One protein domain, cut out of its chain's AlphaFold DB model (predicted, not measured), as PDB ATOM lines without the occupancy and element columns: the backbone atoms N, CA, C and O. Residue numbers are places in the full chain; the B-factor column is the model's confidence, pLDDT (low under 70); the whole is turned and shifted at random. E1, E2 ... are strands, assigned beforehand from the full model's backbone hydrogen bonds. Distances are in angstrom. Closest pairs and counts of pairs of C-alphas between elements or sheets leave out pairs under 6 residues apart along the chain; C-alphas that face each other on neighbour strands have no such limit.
ATOM      1  N   VAL A  15     187.525 122.970 236.991       85.94
ATOM      2  CA  VAL A  15     188.629 123.799 237.464       85.94
ATOM      3  C   VAL A  15     188.932 123.390 238.902       85.94
ATOM      4  O   VAL A  15     188.020 123.306 239.722       85.94
ATOM      5  N   VAL A  16     190.199 123.113 239.216       87.31
ATOM      6  CA  VAL A  16     190.623 122.637 240.542       87.31
ATOM      7  C   VAL A  16     191.556 123.654 241.180       87.31
ATOM      8  O   VAL A  16     192.603 123.963 240.619       87.31
ATOM      9  N   ARG A  17     191.201 124.120 242.383       87.44
ATOM     10  CA  ARG A  17     192.014 125.020 243.220       87.44
ATOM     11  C   ARG A  17     192.543 126.264 242.486       87.44
ATOM     12  O   ARG A  17     193.660 126.704 242.756       87.44
ATOM     13  N   GLU A  18     191.739 126.846 241.604       89.94
ATOM     14  CA  GLU A  18     192.080 128.102 240.938       89.94
ATOM     15  C   GLU A  18     192.091 129.246 241.949       89.94
ATOM     16  O   GLU A  18     191.170 129.373 242.757       89.94
ATOM     17  N   THR A  19     193.138 130.069 241.911       90.31
ATOM     18  CA  THR A  19     193.241 131.256 242.760       90.31
ATOM     19  C   THR A  19     192.153 132.254 242.384       90.31
ATOM     20  O   THR A  19     192.081 132.703 241.239       90.31
ATOM     21  N   ALA A  20     191.317 132.612 243.351       92.25
ATOM     22  CA  ALA A  20     190.234 133.560 243.152       92.25
ATOM     23  C   ALA A  20     190.633 134.964 243.602       92.25
ATOM     24  O   ALA A  20     191.475 135.127 244.484       92.25
ATOM     25  N   VAL A  21     189.998 135.967 242.998       91.94
ATOM     26  CA  VAL A  21     190.193 137.366 243.382       91.94
ATOM     27  C   VAL A  21     189.194 137.698 244.480       91.94
ATOM     28  O   VAL A  21     187.989 137.507 244.309       91.94
ATOM     29  N   VAL A  22     189.700 138.168 245.614       92.94
ATOM     30  CA  VAL A  22     188.884 138.693 246.709       92.94
ATOM     31  C   VAL A  22     188.814 140.202 246.548       92.94
ATOM     32  O   VAL A  22     189.832 140.835 246.291       92.94
ATOM     33  N   ASP A  23     187.624 140.772 246.694       91.06
ATOM     34  CA  ASP A  23     187.454 142.221 246.726       91.06
ATOM     35  C   ASP A  23     188.261 142.833 247.883       91.06
ATOM     36  O   ASP A  23     188.048 142.483 249.043       91.06
ATOM     37  N   GLU A  24     189.197 143.730 247.575       87.81
ATOM     38  CA  GLU A  24     190.156 144.251 248.561       87.81
ATOM     39  C   GLU A  24     189.495 145.143 249.619       87.81
ATOM     40  O   GLU A  24     189.963 145.203 250.758       87.81
ATOM     41  N   VAL A  25     188.393 145.808 249.255       87.00
ATOM     42  CA  VAL A  25     187.712 146.795 250.102       87.00
ATOM     43  C   VAL A  25     186.764 146.114 251.085       87.00
ATOM     44  O   VAL A  25     186.902 146.271 252.295       87.00
ATOM     45  N   SER A  26     185.790 145.353 250.582       89.75
ATOM     46  CA  SER A  26     184.800 144.678 251.426       89.75
ATOM     47  C   SER A  26     185.330 143.371 252.005       89.75
ATOM     48  O   SER A  26     184.896 142.958 253.078       89.75
ATOM     49  N   ARG A  27     186.228 142.679 251.287       91.44
ATOM     50  CA  ARG A  27     186.640 141.289 251.559       91.44
ATOM     51  C   ARG A  27     185.463 140.331 251.729       91.44
ATOM     52  O   ARG A  27     185.592 139.309 252.402       91.44
ATOM     53  N   MET A  28     184.318 140.674 251.140       94.94
ATOM     54  CA  MET A  28     183.071 139.914 251.212       94.94
ATOM     55  C   MET A  28     182.696 139.286 249.873       94.94
ATOM     56  O   MET A  28     181.825 138.423 249.834       94.94
ATOM     57  N   VAL A  29     183.344 139.691 248.784       95.19
ATOM     58  CA  VAL A  29     183.077 139.166 247.446       95.19
ATOM     59  C   VAL A  29     184.293 138.396 246.961       95.19
ATOM     60  O   VAL A  29     185.406 138.920 246.949       95.19
ATOM     61  N   VAL A  30     184.074 137.153 246.538       95.38
ATOM     62  CA  VAL A  30     185.084 136.337 245.864       95.38
ATOM     63  C   VAL A  30     184.626 136.096 244.430       95.38
ATOM     64  O   VAL A  30     183.555 135.533 244.182       95.38
ATOM     65  N   ARG A  31     185.448 136.540 243.480       94.38
ATOM     66  CA  ARG A  31     185.181 136.464 242.044       94.38
ATOM     67  C   ARG A  31     185.915 135.281 241.428       94.38
ATOM     68  O   ARG A  31     187.100 135.053 241.684       94.38
ATOM     69  N   PHE A  32     185.198 134.539 240.593       92.94
ATOM     70  CA  PHE A  32     185.786 133.489 239.774       92.94
ATOM     71  C   PHE A  32     186.589 134.120 238.636       92.94
ATOM     72  O   PHE A  32     186.192 135.153 238.101       92.94
ATOM     73  N   GLN A  33     187.688 133.487 238.215       89.06
ATOM     74  CA  GLN A  33     188.363 133.926 236.989       89.06
ATOM     75  C   GLN A  33     187.564 133.540 235.738       89.06
ATOM     76  O   GLN A  33     187.730 134.153 234.683       89.06
ATOM     77  N   ARG A  34     186.718 132.504 235.839       86.62
ATOM     78  CA  ARG A  34     185.832 132.019 234.779       86.62
ATOM     79  C   ARG A  34     184.436 131.725 235.345       86.62
ATOM     80  O   ARG A  34     184.344 131.214 236.458       86.62
ATOM     81  N   PRO A  35     183.350 131.972 234.595       88.19
ATOM     82  CA  PRO A  35     182.000 131.718 235.094       88.19
ATOM     83  C   PRO A  35     181.779 130.235 235.444       88.19
ATOM     84  O   PRO A  35     182.111 129.359 234.628       88.19
ATOM     85  N   PRO A  36     181.228 129.912 236.628       92.00
ATOM     86  CA  PRO A  36     180.841 128.548 236.959       92.00
ATOM     87  C   PRO A  36     179.538 128.158 236.240       92.00
ATOM     88  O   PRO A  36     178.636 128.972 236.084       92.00
ATOM     89  N   THR A  37     179.404 126.895 235.834       86.31
ATOM     90  CA  THR A  37     178.201 126.362 235.153       86.31
ATOM     91  C   THR A  37     177.245 125.608 236.079       86.31
ATOM     92  O   THR A  37     176.297 124.976 235.616       86.31
ATOM     93  N   GLY A  38     177.454 125.675 237.395       80.75
ATOM     94  CA  GLY A  38     176.601 125.016 238.382       80.75
ATOM     95  C   GLY A  38     176.783 125.561 239.795       80.75
ATOM     96  O   GLY A  38     177.582 126.461 240.037       80.75
ATOM     97  N   SER A  39     176.035 124.990 240.740       81.12
ATOM     98  CA  SER A  39     176.080 125.364 242.161       81.12
ATOM     99  C   SER A  39     177.159 124.630 242.963       81.12
ATOM    100  O   SER A  39     177.436 125.003 244.101       81.12
ATOM    101  N   SER A  40     177.767 123.587 242.388       87.62
ATOM    102  CA  SER A  40     178.828 122.825 243.046       87.62
ATOM    103  C   SER A  40     180.138 123.604 242.996       87.62
ATOM    104  O   SER A  40     180.849 123.605 241.988       87.62
ATOM    105  N   VAL A  41     180.428 124.291 244.096       94.19
ATOM    106  CA  VAL A  41     181.656 125.054 244.302       94.19
ATOM    107  C   VAL A  41     182.255 124.649 245.639       94.19
ATOM    108  O   VAL A  41     181.552 124.554 246.644       94.19
ATOM    109  N   ILE A  42     183.564 124.417 245.657       94.06
ATOM    110  CA  ILE A  42     184.318 124.186 246.886       94.06
ATOM    111  C   ILE A  42     185.239 125.380 247.099       94.06
ATOM    112  O   ILE A  42     186.157 125.614 246.309       94.06
ATOM    113  N   LEU A  43     184.974 126.121 248.172       96.12
ATOM    114  CA  LEU A  43     185.777 127.252 248.610       96.12
ATOM    115  C   LEU A  43     186.895 126.769 249.533       96.12
ATOM    116  O   LEU A  43     186.640 126.096 250.532       96.12
ATOM    117  N   TYR A  44     188.124 127.164 249.232       94.44
ATOM    118  CA  TYR A  44     189.272 126.983 250.106       94.44
ATOM    119  C   TYR A  44     189.819 128.340 250.528       94.44
ATOM    120  O   TYR A  44     190.084 129.189 249.681       94.44
ATOM    121  N   VAL A  45     190.061 128.513 251.824       92.94
ATOM    122  CA  VAL A  45     190.723 129.697 252.379       92.94
ATOM    123  C   VAL A  45     191.948 129.224 253.155       92.94
ATOM    124  O   VAL A  45     191.831 128.433 254.090       92.94
ATOM    125  N   ASN A  46     193.138 129.632 252.712       89.44
ATOM    126  CA  ASN A  46     194.438 129.176 253.229       89.44
ATOM    127  C   ASN A  46     194.566 127.648 253.310       89.44
ATOM    128  O   ASN A  46     195.076 127.090 254.277       89.44
ATOM    129  N   GLY A  47     194.045 126.958 252.296       84.56
ATOM    130  CA  GLY A  47     194.075 125.497 252.207       84.56
ATOM    131  C   GLY A  47     192.989 124.766 253.004       84.56
ATOM    132  O   GLY A  47     192.789 123.575 252.768       84.56
ATOM    133  N   ALA A  48     192.237 125.445 253.876       88.62
ATOM    134  CA  ALA A  48     191.093 124.855 254.568       88.62
ATOM    135  C   ALA A  48     189.831 124.934 253.700       88.62
ATOM    136  O   ALA A  48     189.509 125.994 253.173       88.62
ATOM    137  N   SER A  49     189.105 123.819 253.568       93.50
ATOM    138  CA  SER A  49     187.797 123.800 252.901       93.50
ATOM    139  C   SER A  49     186.753 124.487 253.783       93.50
ATOM    140  O   SER A  49     186.554 124.086 254.933       93.50
ATOM    141  N   VAL A  50     186.101 125.520 253.255       94.94
ATOM    142  CA  VAL A  50     185.073 126.299 253.948       94.94
ATOM    143  C   VAL A  50     183.706 125.895 253.392       94.94
ATOM    144  O   VAL A  50     183.416 126.182 252.230       94.94
ATOM    145  N   PRO A  51     182.842 125.235 254.179       94.56
ATOM    146  CA  PRO A  51     181.508 124.875 253.712       94.56
ATOM    147  C   PRO A  51     180.614 126.126 253.600       94.56
ATOM    148  O   PRO A  51     180.915 127.132 254.245       94.56
ATOM    149  N   PRO A  52     179.489 126.077 252.857       95.00
ATOM    150  CA  PRO A  52     178.584 127.224 252.700       95.00
ATOM    151  C   PRO A  52     178.094 127.820 254.029       95.00
ATOM    152  O   PRO A  52     177.956 129.028 254.168       95.00
ATOM    153  N   GLY A  53     177.906 126.987 255.059       93.38
ATOM    154  CA  GLY A  53     177.541 127.445 256.407       93.38
ATOM    155  C   GLY A  53     178.660 128.156 257.183       93.38
ATOM    156  O   GLY A  53     178.417 128.614 258.294       93.38
ATOM    157  N   GLY A  54     179.868 128.254 256.626       94.19
ATOM    158  CA  GLY A  54     181.059 128.777 257.290       94.19
ATOM    159  C   GLY A  54     181.822 127.706 258.065       94.19
ATOM    160  O   GLY A  54     181.327 126.608 258.325       94.19
ATOM    161  N   LEU A  55     183.065 128.015 258.432       93.38
ATOM    162  CA  LEU A  55     183.913 127.095 259.189       93.38
ATOM    163  C   LEU A  55     183.973 127.529 260.649       93.38
ATOM    164  O   LEU A  55     184.276 128.682 260.951       93.38
ATOM    165  N   SER A 180     180.112 132.322 256.721       95.25
ATOM    166  CA  SER A 180     179.261 131.617 255.766       95.25
ATOM    167  C   SER A 180     179.306 132.296 254.406       95.25
ATOM    168  O   SER A 180     179.628 133.481 254.305       95.25
ATOM    169  N   TRP A 181     178.975 131.546 253.364       96.75
ATOM    170  CA  TRP A 181     179.004 132.038 252.002       96.75
ATOM    171  C   TRP A 181     177.915 131.411 251.144       96.75
ATOM    172  O   TRP A 181     177.471 130.285 251.377       96.75
ATOM    173  N   SER A 182     177.494 132.151 250.128       96.38
ATOM    174  CA  SER A 182     176.513 131.711 249.146       96.38
ATOM    175  C   SER A 182     176.962 132.076 247.737       96.38
ATOM    176  O   SER A 182     177.754 132.994 247.527       96.38
ATOM    177  N   LEU A 183     176.468 131.323 246.757       95.00
ATOM    178  CA  LEU A 183     176.655 131.633 245.346       95.00
ATOM    179  C   LEU A 183     175.494 132.528 244.896       95.00
ATOM    180  O   LEU A 183     174.339 132.109 244.960       95.00
ATOM    181  N   THR A 184     175.790 133.747 244.460       94.12
ATOM    182  CA  THR A 184     174.794 134.750 244.041       94.12
ATOM    183  C   THR A 184     175.080 135.222 242.620       94.12
ATOM    184  O   THR A 184     176.188 135.022 242.121       94.12
ATOM    185  N   ALA A 185     174.080 135.777 241.931       91.75
ATOM    186  CA  ALA A 185     174.300 136.403 240.628       91.75
ATOM    187  C   ALA A 185     175.185 137.646 240.791       91.75
ATOM    188  O   ALA A 185     175.020 138.379 241.765       91.75
ATOM    189  N   ASP A 186     176.120 137.867 239.866       90.19
ATOM    190  CA  ASP A 186     176.939 139.081 239.890       90.19
ATOM    191  C   ASP A 186     176.071 140.296 239.523       90.19
ATOM    192  O   ASP A 186     175.617 140.374 238.380       90.19
ATOM    193  N   PRO A 187     175.833 141.253 240.439       86.75
ATOM    194  CA  PRO A 187     174.980 142.404 240.150       86.75
ATOM    195  C   PRO A 187     175.590 143.355 239.111       86.75
ATOM    196  O   PRO A 187     174.883 144.213 238.587       86.75
ATOM    197  N   PHE A 188     176.889 143.226 238.822       86.44
ATOM    198  CA  PHE A 188     177.598 144.072 237.862       86.44
ATOM    199  C   PHE A 188     177.788 143.415 236.492       86.44
ATOM    200  O   PHE A 188     178.270 144.075 235.572       86.44
ATOM    201  N   SER A 189     177.425 142.138 236.337       86.25
ATOM    202  CA  SER A 189     177.477 141.468 235.039       86.25
ATOM    203  C   SER A 189     176.134 141.577 234.326       86.25
ATOM    204  O   SER A 189     175.077 141.361 234.912       86.25
ATOM    205  N   THR A 190     176.170 141.864 233.025       84.25
ATOM    206  CA  THR A 190     174.988 141.780 232.154       84.25
ATOM    207  C   THR A 190     174.635 140.335 231.794       84.25
ATOM    208  O   THR A 190     173.610 140.088 231.166       84.25
ATOM    209  N   ILE A 191     175.496 139.375 232.142       83.25
ATOM    210  CA  ILE A 191     175.311 137.957 231.857       83.25
ATOM    211  C   ILE A 191     174.609 137.313 233.057       83.25
ATOM    212  O   ILE A 191     175.204 137.121 234.114       83.25
ATOM    213  N   GLU A 192     173.350 136.906 232.876       79.50
ATOM    214  CA  GLU A 192     172.513 136.328 233.942       79.50
ATOM    215  C   GLU A 192     173.092 135.036 234.545       79.50
ATOM    216  O   GLU A 192     172.716 134.632 235.643       79.50
ATOM    217  N   THR A 193     174.018 134.364 233.858       79.69
ATOM    218  CA  THR A 193     174.686 133.153 234.356       79.69
ATOM    219  C   THR A 193     175.925 133.435 235.195       79.69
ATOM    220  O   THR A 193     176.426 132.508 235.830       79.69
ATOM    221  N   ASP A 194     176.419 134.673 235.239       85.62
ATOM    222  CA  ASP A 194     177.599 134.997 236.031       85.62
ATOM    223  C   ASP A 194     177.275 134.938 237.517       85.62
ATOM    224  O   ASP A 194     176.237 135.402 238.001       85.62
ATOM    225  N   ARG A 195     178.164 134.286 238.257       91.44
ATOM    226  CA  ARG A 195     178.007 134.060 239.686       91.44
ATOM    227  C   ARG A 195     179.235 134.558 240.418       91.44
ATOM    228  O   ARG A 195     180.352 134.432 239.925       91.44
ATOM    229  N   ILE A 196     179.016 135.038 241.631       94.94
ATOM    230  CA  ILE A 196     180.047 135.393 242.601       94.94
ATOM    231  C   ILE A 196     179.774 134.667 243.912       94.94
ATOM    232  O   ILE A 196     178.635 134.298 244.219       94.94
ATOM    233  N   ILE A 197     180.824 134.454 244.696       96.38
ATOM    234  CA  ILE A 197     180.666 134.013 246.076       96.38
ATOM    235  C   ILE A 197     180.516 135.258 246.945       96.38
ATOM    236  O   ILE A 197     181.423 136.088 247.010       96.38
ATOM    237  N   GLN A 198     179.378 135.352 247.624       96.62
ATOM    238  CA  GLN A 198     179.088 136.383 248.608       96.62
ATOM    239  C   GLN A 198     179.284 135.800 250.007       96.62
ATOM    240  O   GLN A 198     178.614 134.842 250.395       96.62
ATOM    241  N   LEU A 199     180.204 136.380 250.769       96.94
ATOM    242  CA  LEU A 199     180.422 136.068 252.175       96.94
ATOM    243  C   LEU A 199     179.444 136.870 253.042       96.94
ATOM    244  O   LEU A 199     179.093 138.006 252.713       96.94
ATOM    245  N   SER A 200     179.028 136.289 254.168       96.19
ATOM    246  CA  SER A 200     178.174 136.964 255.157       96.19
ATOM    247  C   SER A 200     178.902 138.063 255.924       96.19
ATOM    248  O   SER A 200     178.273 139.005 256.392       96.19
ATOM    249  N   ASP A 201     180.220 137.933 256.067       95.25
ATOM    250  CA  ASP A 201     181.091 138.870 256.769       95.25
ATOM    251  C   ASP A 201     182.454 138.930 256.055       95.25
ATOM    252  O   ASP A 201     182.800 137.982 255.340       95.25
ATOM    253  N   PRO A 202     183.251 139.995 256.258       94.94
ATOM    254  CA  PRO A 202     184.607 140.080 255.726       94.94
ATOM    255  C   PRO A 202     185.493 138.923 256.201       94.94
ATOM    256  O   PRO A 202     185.384 138.461 257.343       94.94
ATOM    257  N   LEU A 203     186.415 138.468 255.347       92.56
ATOM    258  CA  LEU A 203     187.442 137.518 255.779       92.56
ATOM    259  C   LEU A 203     188.301 138.140 256.898       92.56
ATOM    260  O   LEU A 203     188.771 139.268 256.752       92.56
ATOM    261  N   PRO A 204     188.555 137.412 258.004       86.50
ATOM    262  CA  PRO A 204     189.215 137.973 259.187       86.50
ATOM    263  C   PRO A 204     190.719 138.228 259.007       86.50
ATOM    264  O   PRO A 204     191.357 138.752 259.911       86.50
ATOM    265  N   GLN A 205     191.303 137.807 257.885       84.75
ATOM    266  CA  GLN A 205     192.727 137.945 257.599       84.75
ATOM    267  C   GLN A 205     192.967 139.015 256.540       84.75
ATOM    268  O   GLN A 205     192.141 139.185 255.644       84.75
ATOM    269  N   ASP A 206     194.124 139.671 256.611       81.44
ATOM    270  CA  ASP A 206     194.468 140.752 255.685       81.44
ATOM    271  C   ASP A 206     194.811 140.274 254.277       81.44
ATOM    272  O   ASP A 206     194.367 140.890 253.315       81.44
ATOM    273  N   ASN A 207     195.509 139.143 254.154       84.69
ATOM    274  CA  ASN A 207     195.936 138.583 252.869       84.69
ATOM    275  C   ASN A 207     195.545 137.098 252.748       84.69
ATOM    276  O   ASN A 207     196.413 136.222 252.825       84.69
ATOM    277  N   PRO A 208     194.246 136.772 252.620       88.69
ATOM    278  CA  PRO A 208     193.801 135.388 252.529       88.69
ATOM    279  C   PRO A 208     194.121 134.792 251.152       88.69
ATOM    280  O   PRO A 208     193.789 135.364 250.115       88.69
ATOM    281  N   VAL A 209     194.689 133.583 251.122       91.56
ATOM    282  CA  VAL A 209     194.837 132.820 249.874       91.56
ATOM    283  C   VAL A 209     193.542 132.061 249.611       91.56
ATOM    284  O   VAL A 209     193.285 131.025 250.232       91.56
ATOM    285  N   VAL A 210     192.730 132.565 248.683       93.75
ATOM    286  CA  VAL A 210     191.447 131.954 248.320       93.75
ATOM    287  C   VAL A 210     191.584 131.129 247.047       93.75
ATOM    288  O   VAL A 210     192.079 131.607 246.028       93.75
ATOM    289  N   LYS A 211     191.144 129.868 247.104       93.81
ATOM    290  CA  LYS A 211     191.139 128.949 245.960       93.81
ATOM    291  C   LYS A 211     189.765 128.325 245.772       93.81
ATOM    292  O   LYS A 211     189.083 128.029 246.751       93.81
ATOM    293  N   LEU A 212     189.384 128.077 244.526       94.19
ATOM    294  CA  LEU A 212     188.078 127.539 244.159       94.19
ATOM    295  C   LEU A 212     188.221 126.267 243.329       94.19
ATOM    296  O   LEU A 212     189.070 126.178 242.444       94.19
ATOM    297  N   THR A 213     187.352 125.296 243.588       91.81
ATOM    298  CA  THR A 213     187.125 124.154 242.696       91.81
ATOM    299  C   THR A 213     185.677 124.187 242.229       91.81
ATOM    300  O   THR A 213     184.776 124.233 243.066       91.81
ATOM    301  N   TYR A 214     185.448 124.188 240.918       94.25
ATOM    302  CA  TYR A 214     184.119 124.354 240.325       94.25
ATOM    303  C   TYR A 214     184.067 123.818 238.887       94.25
ATOM    304  O   TYR A 214     185.097 123.641 238.238       94.25
ATOM    305  N   ALA A 215     182.861 123.553 238.386       91.12
ATOM    306  CA  ALA A 215     182.637 123.229 236.976       91.12
ATOM    307  C   ALA A 215     182.421 124.512 236.159       91.12
ATOM    308  O   ALA A 215     181.767 125.439 236.632       91.12
ATOM    309  N   THR A 216     182.948 124.562 234.938       91.69
ATOM    310  CA  THR A 216     182.795 125.697 234.014       91.69
ATOM    311  C   THR A 216     182.309 125.238 232.638       91.69
ATOM    312  O   THR A 216     182.178 124.043 232.369       91.69
ATOM    313  N   ALA A 217     181.988 126.183 231.756       89.00
ATOM    314  CA  ALA A 217     181.566 125.883 230.395       89.00
ATOM    315  C   ALA A 217     182.767 125.415 229.562       89.00
ATOM    316  O   ALA A 217     183.882 125.890 229.793       89.00
ATOM    317  N   PRO A 218     182.566 124.567 228.535       84.81
ATOM    318  CA  PRO A 218     183.645 124.164 227.639       84.81
ATOM    319  C   PRO A 218     184.431 125.354 227.079       84.81
ATOM    320  O   PRO A 218     185.656 125.339 227.126       84.81
ATOM    321  N   ALA A 219     183.732 126.406 226.639       85.56
ATOM    322  CA  ALA A 219     184.330 127.620 226.075       85.56
ATOM    323  C   ALA A 219     185.209 128.400 227.070       85.56
ATOM    324  O   ALA A 219     186.151 129.076 226.668       85.56
ATOM    325  N   SER A 220     184.933 128.278 228.370       85.88
ATOM    326  CA  SER A 220     185.671 128.954 229.445       85.88
ATOM    327  C   SER A 220     186.715 128.048 230.109       85.88
ATOM    328  O   SER A 220     187.486 128.499 230.958       85.88
ATOM    329  N   CYS A 221     186.752 126.765 229.742       83.31
ATOM    330  CA  CYS A 221     187.617 125.773 230.359       83.31
ATOM    331  C   CYS A 221     189.055 125.893 229.841       83.31
ATOM    332  O   CYS A 221     189.325 125.615 228.678       83.31
ATOM    333  N   ARG A 222     190.011 126.207 230.725       77.50
ATOM    334  CA  ARG A 222     191.448 126.291 230.387       77.50
ATOM    335  C   ARG A 222     192.117 124.954 230.049       77.50
ATOM    336  O   ARG A 222     193.266 124.948 229.643       77.50
ATOM    337  N   ARG A 223     191.444 123.821 230.254       72.12
ATOM    338  CA  ARG A 223     192.011 122.500 229.924       72.12
ATOM    339  C   ARG A 223     191.771 122.112 228.469       72.12
ATOM    340  O   ARG A 223     192.597 121.428 227.886       72.12
ATOM    341  N   CYS A 224     190.648 122.539 227.891       76.94
ATOM    342  CA  CYS A 224     190.282 122.188 226.517       76.94
ATOM    343  C   CYS A 224     190.036 123.391 225.598       76.94
ATOM    344  O   CYS A 224     189.943 123.214 224.391       76.94
ATOM    345  N   PHE A 225     189.893 124.609 226.133       77.31
ATOM    346  CA  PHE A 225     189.597 125.820 225.353       77.31
ATOM    347  C   PHE A 225     188.421 125.645 224.380       77.31
ATOM    348  O   PHE A 225     188.466 126.074 223.233       77.31
ATOM    349  N   GLY A 226     187.358 124.971 224.820       79.31
ATOM    350  CA  GLY A 226     186.170 124.727 224.000       79.31
ATOM    351  C   GLY A 226     186.223 123.480 223.120       79.31
ATOM    352  O   GLY A 226     185.159 123.042 222.689       79.31
ATOM    353  N   SER A 227     187.383 122.839 222.935       77.88
ATOM    354  CA  SER A 227     187.503 121.619 222.113       77.88
ATOM    355  C   SER A 227     186.764 120.414 222.705       77.88
ATOM    356  O   SER A 227     186.542 119.428 222.011       77.88
ATOM    357  N   ARG A 228     186.394 120.480 223.998       77.50
ATOM    358  CA  ARG A 228     185.843 119.368 224.809       77.50
ATOM    359  C   ARG A 228     186.790 118.182 224.967       77.50
ATOM    360  O   ARG A 228     186.422 117.188 225.585       77.50
ATOM    361  N   ILE A 229     188.017 118.344 224.499       70.50
ATOM    362  CA  ILE A 229     189.048 117.332 224.462       70.50
ATOM    363  C   ILE A 229     190.270 117.878 225.208       70.50
ATOM    364  O   ILE A 229     190.656 119.031 225.031       70.50
ATOM    365  N   GLU A 230     190.838 117.093 226.113       62.62
ATOM    366  CA  GLU A 230     192.067 117.471 226.812       62.62
ATOM    367  C   GLU A 230     193.289 117.172 225.934       62.62
ATOM    368  O   GLU A 230     193.396 116.082 225.374       62.62
ATOM    369  N   PHE A 231     194.185 118.155 225.803       56.59
ATOM    370  CA  PHE A 231     195.411 118.063 225.008       56.59
ATOM    371  C   PHE A 231     196.621 117.677 225.877       56.59
ATOM    372  O   PHE A 231     196.617 117.866 227.091       56.59
ATOM    373  N   ASP A 232     197.687 117.185 225.243       51.69
ATOM    374  CA  ASP A 232     198.975 116.807 225.859       51.69
ATOM    375  C   ASP A 232     199.803 117.962 226.445       51.69
ATOM    376  O   ASP A 232     200.899 117.750 226.963       51.69
ATOM    377  N   TYR A 233     199.278 119.181 226.386       55.19
ATOM    378  CA  TYR A 233     199.917 120.383 226.897       55.19
ATOM    379  C   TYR A 233     199.065 120.985 228.011       55.19
ATOM    380  O   TYR A 233     197.853 121.164 227.860       55.19
ATOM    381  N   GLY A 234     199.705 121.344 229.122       53.03
ATOM    382  CA  GLY A 234     199.098 122.237 230.099       53.03
ATOM    383  C   GLY A 234     199.076 123.655 229.537       53.03
ATOM    384  O   GLY A 234     199.998 124.052 228.829       53.03
ATOM    385  N   VAL A 235     198.042 124.443 229.841       48.66
ATOM    386  CA  VAL A 235     198.081 125.887 229.564       48.66
ATOM    387  C   VAL A 235     198.160 126.643 230.875       48.66
ATOM    388  O   VAL A 235     197.174 126.783 231.602       48.66
ATOM    389  N   VAL A 236     199.358 127.137 231.157       52.16
ATOM    390  CA  VAL A 236     199.672 127.967 232.315       52.16
ATOM    391  C   VAL A 236     199.947 129.367 231.784       52.16
ATOM    392  O   VAL A 236     200.710 129.543 230.845       52.16
ATOM    393  N   ASN A 237     199.248 130.374 232.315       47.50
ATOM    394  CA  ASN A 237     199.412 131.785 231.928       47.50
ATOM    395  C   ASN A 237     199.271 132.097 230.420       47.50
ATOM    396  O   ASN A 237     199.790 133.100 229.943       47.50
ATOM    397  N   GLY A 238     198.531 131.274 229.669       48.88
ATOM    398  CA  GLY A 238     198.327 131.473 228.227       48.88
ATOM    399  C   GLY A 238     199.458 130.933 227.347       48.88
ATOM    400  O   GLY A 238     199.391 131.089 226.132       48.88
ATOM    401  N   THR A 239     200.451 130.266 227.937       46.59
ATOM    402  CA  THR A 239     201.504 129.535 227.225       46.59
ATOM    403  C   THR A 239     201.306 128.029 227.362       46.59
ATOM    404  O   THR A 239     200.787 127.552 228.373       46.59
ATOM    405  N   TYR A 240     201.702 127.281 226.332       57.72
ATOM    406  CA  TYR A 240     201.728 125.822 226.375       57.72
ATOM    407  C   TYR A 240     202.946 125.370 227.178       57.72
ATOM    408  O   TYR A 240     204.079 125.649 226.794       57.72
ATOM    409  N   GLU A 241     202.705 124.678 228.283       62.38
ATOM    410  CA  GLU A 241     203.736 124.002 229.063       62.38
ATOM    411  C   GLU A 241     203.642 122.496 228.816       62.38
ATOM    412  O   GLU A 241     202.553 121.912 228.742       62.38
TER     413      GLU A 241
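Overview. This is residues 15 to 55 and 180 to 241 of the 387 residues of an uncharacterized protein of Synergistetes bacterium ADurb.BinA166 (UniProt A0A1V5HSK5). Two small sheets face each other as a sandwich, with E1, E7, E3 and E4 in one and E2, E6 and E5 in the other, their strands crossed at 40 degrees. From the end of E7 a long loop, residues 217 to 232, leads away from the sandwich to a small separate hairpin of E8 and E9. The printed part has 103 residues with no named helix and nine named strands, E1 to E9 along the chain, and each sheet is antiparallel. The class is all strand, though under half of the residues, 45 of 103, are in named elements. The whole is compact, with a radius of gyration of the C-alphas of 14.4 A and spans of 41 by 29 by 23 A.

Along the chain. Find C-alpha 15 at (188.629, 123.799, 237.464); from there E1 runs through residues 15 to 19. Next come E2, residues 29 to 31, and the longest strand, E3, residues 36 to 45, 18.4 A long, which bends by 94 degrees at residue 39. E4 is residues 48 to 50. After the cut, read E5 in residues 181 to 185, 13.1 A, and E6 in residues 195 to 199, 12.9 A. E7 runs 17.9 A from C-alpha 210 at (191.447, 131.954, 248.320) to residue 216. E8 is residues 233 to 236, and E9, residues 239 to 241, ends at C-alpha 241 at (203.736, 124.002, 229.063).

Arrangement. Start at the sheet of order E1, E7, E3, E4, only just strongly twisted, with C-alphas up to 4.5 A off its best plane. Beside E1 you find E7, with N 15 and O 214 2.8 A apart, within hydrogen-bond range. E7 pairs with E3 through N 44 and O 211, 2.8 A, and the hairpin E3 and E4 through N 50 and O 43, 2.8 A. In the sheet of order E2, E6, E5, look at N 30 and O 197, 2.9 A, for E2 and E6, and N 182 and O 198, 2.9 A, for the hairpin E5 and E6. Between the two sheets, the closest C-alphas of E3 and E6 are those of Pro 36 and Arg 195, 6.8 A apart. The hairpin E8 and E9, with N 241 and O 234 2.8 A apart, is apart from E1 to E7.

Size, cuts and confidence. The two C-alphas farthest apart are those of Asp 201 and Asp 232, 42.0 A. Residues 56 to 179 are cut out, and C-alphas 55 and 180 are 7.3 A apart across the cut. The link from E7 to E8, 16 residues, is long. The mean pLDDT of the printed part is 85.0; look for values under 70 at residues 230 to 241.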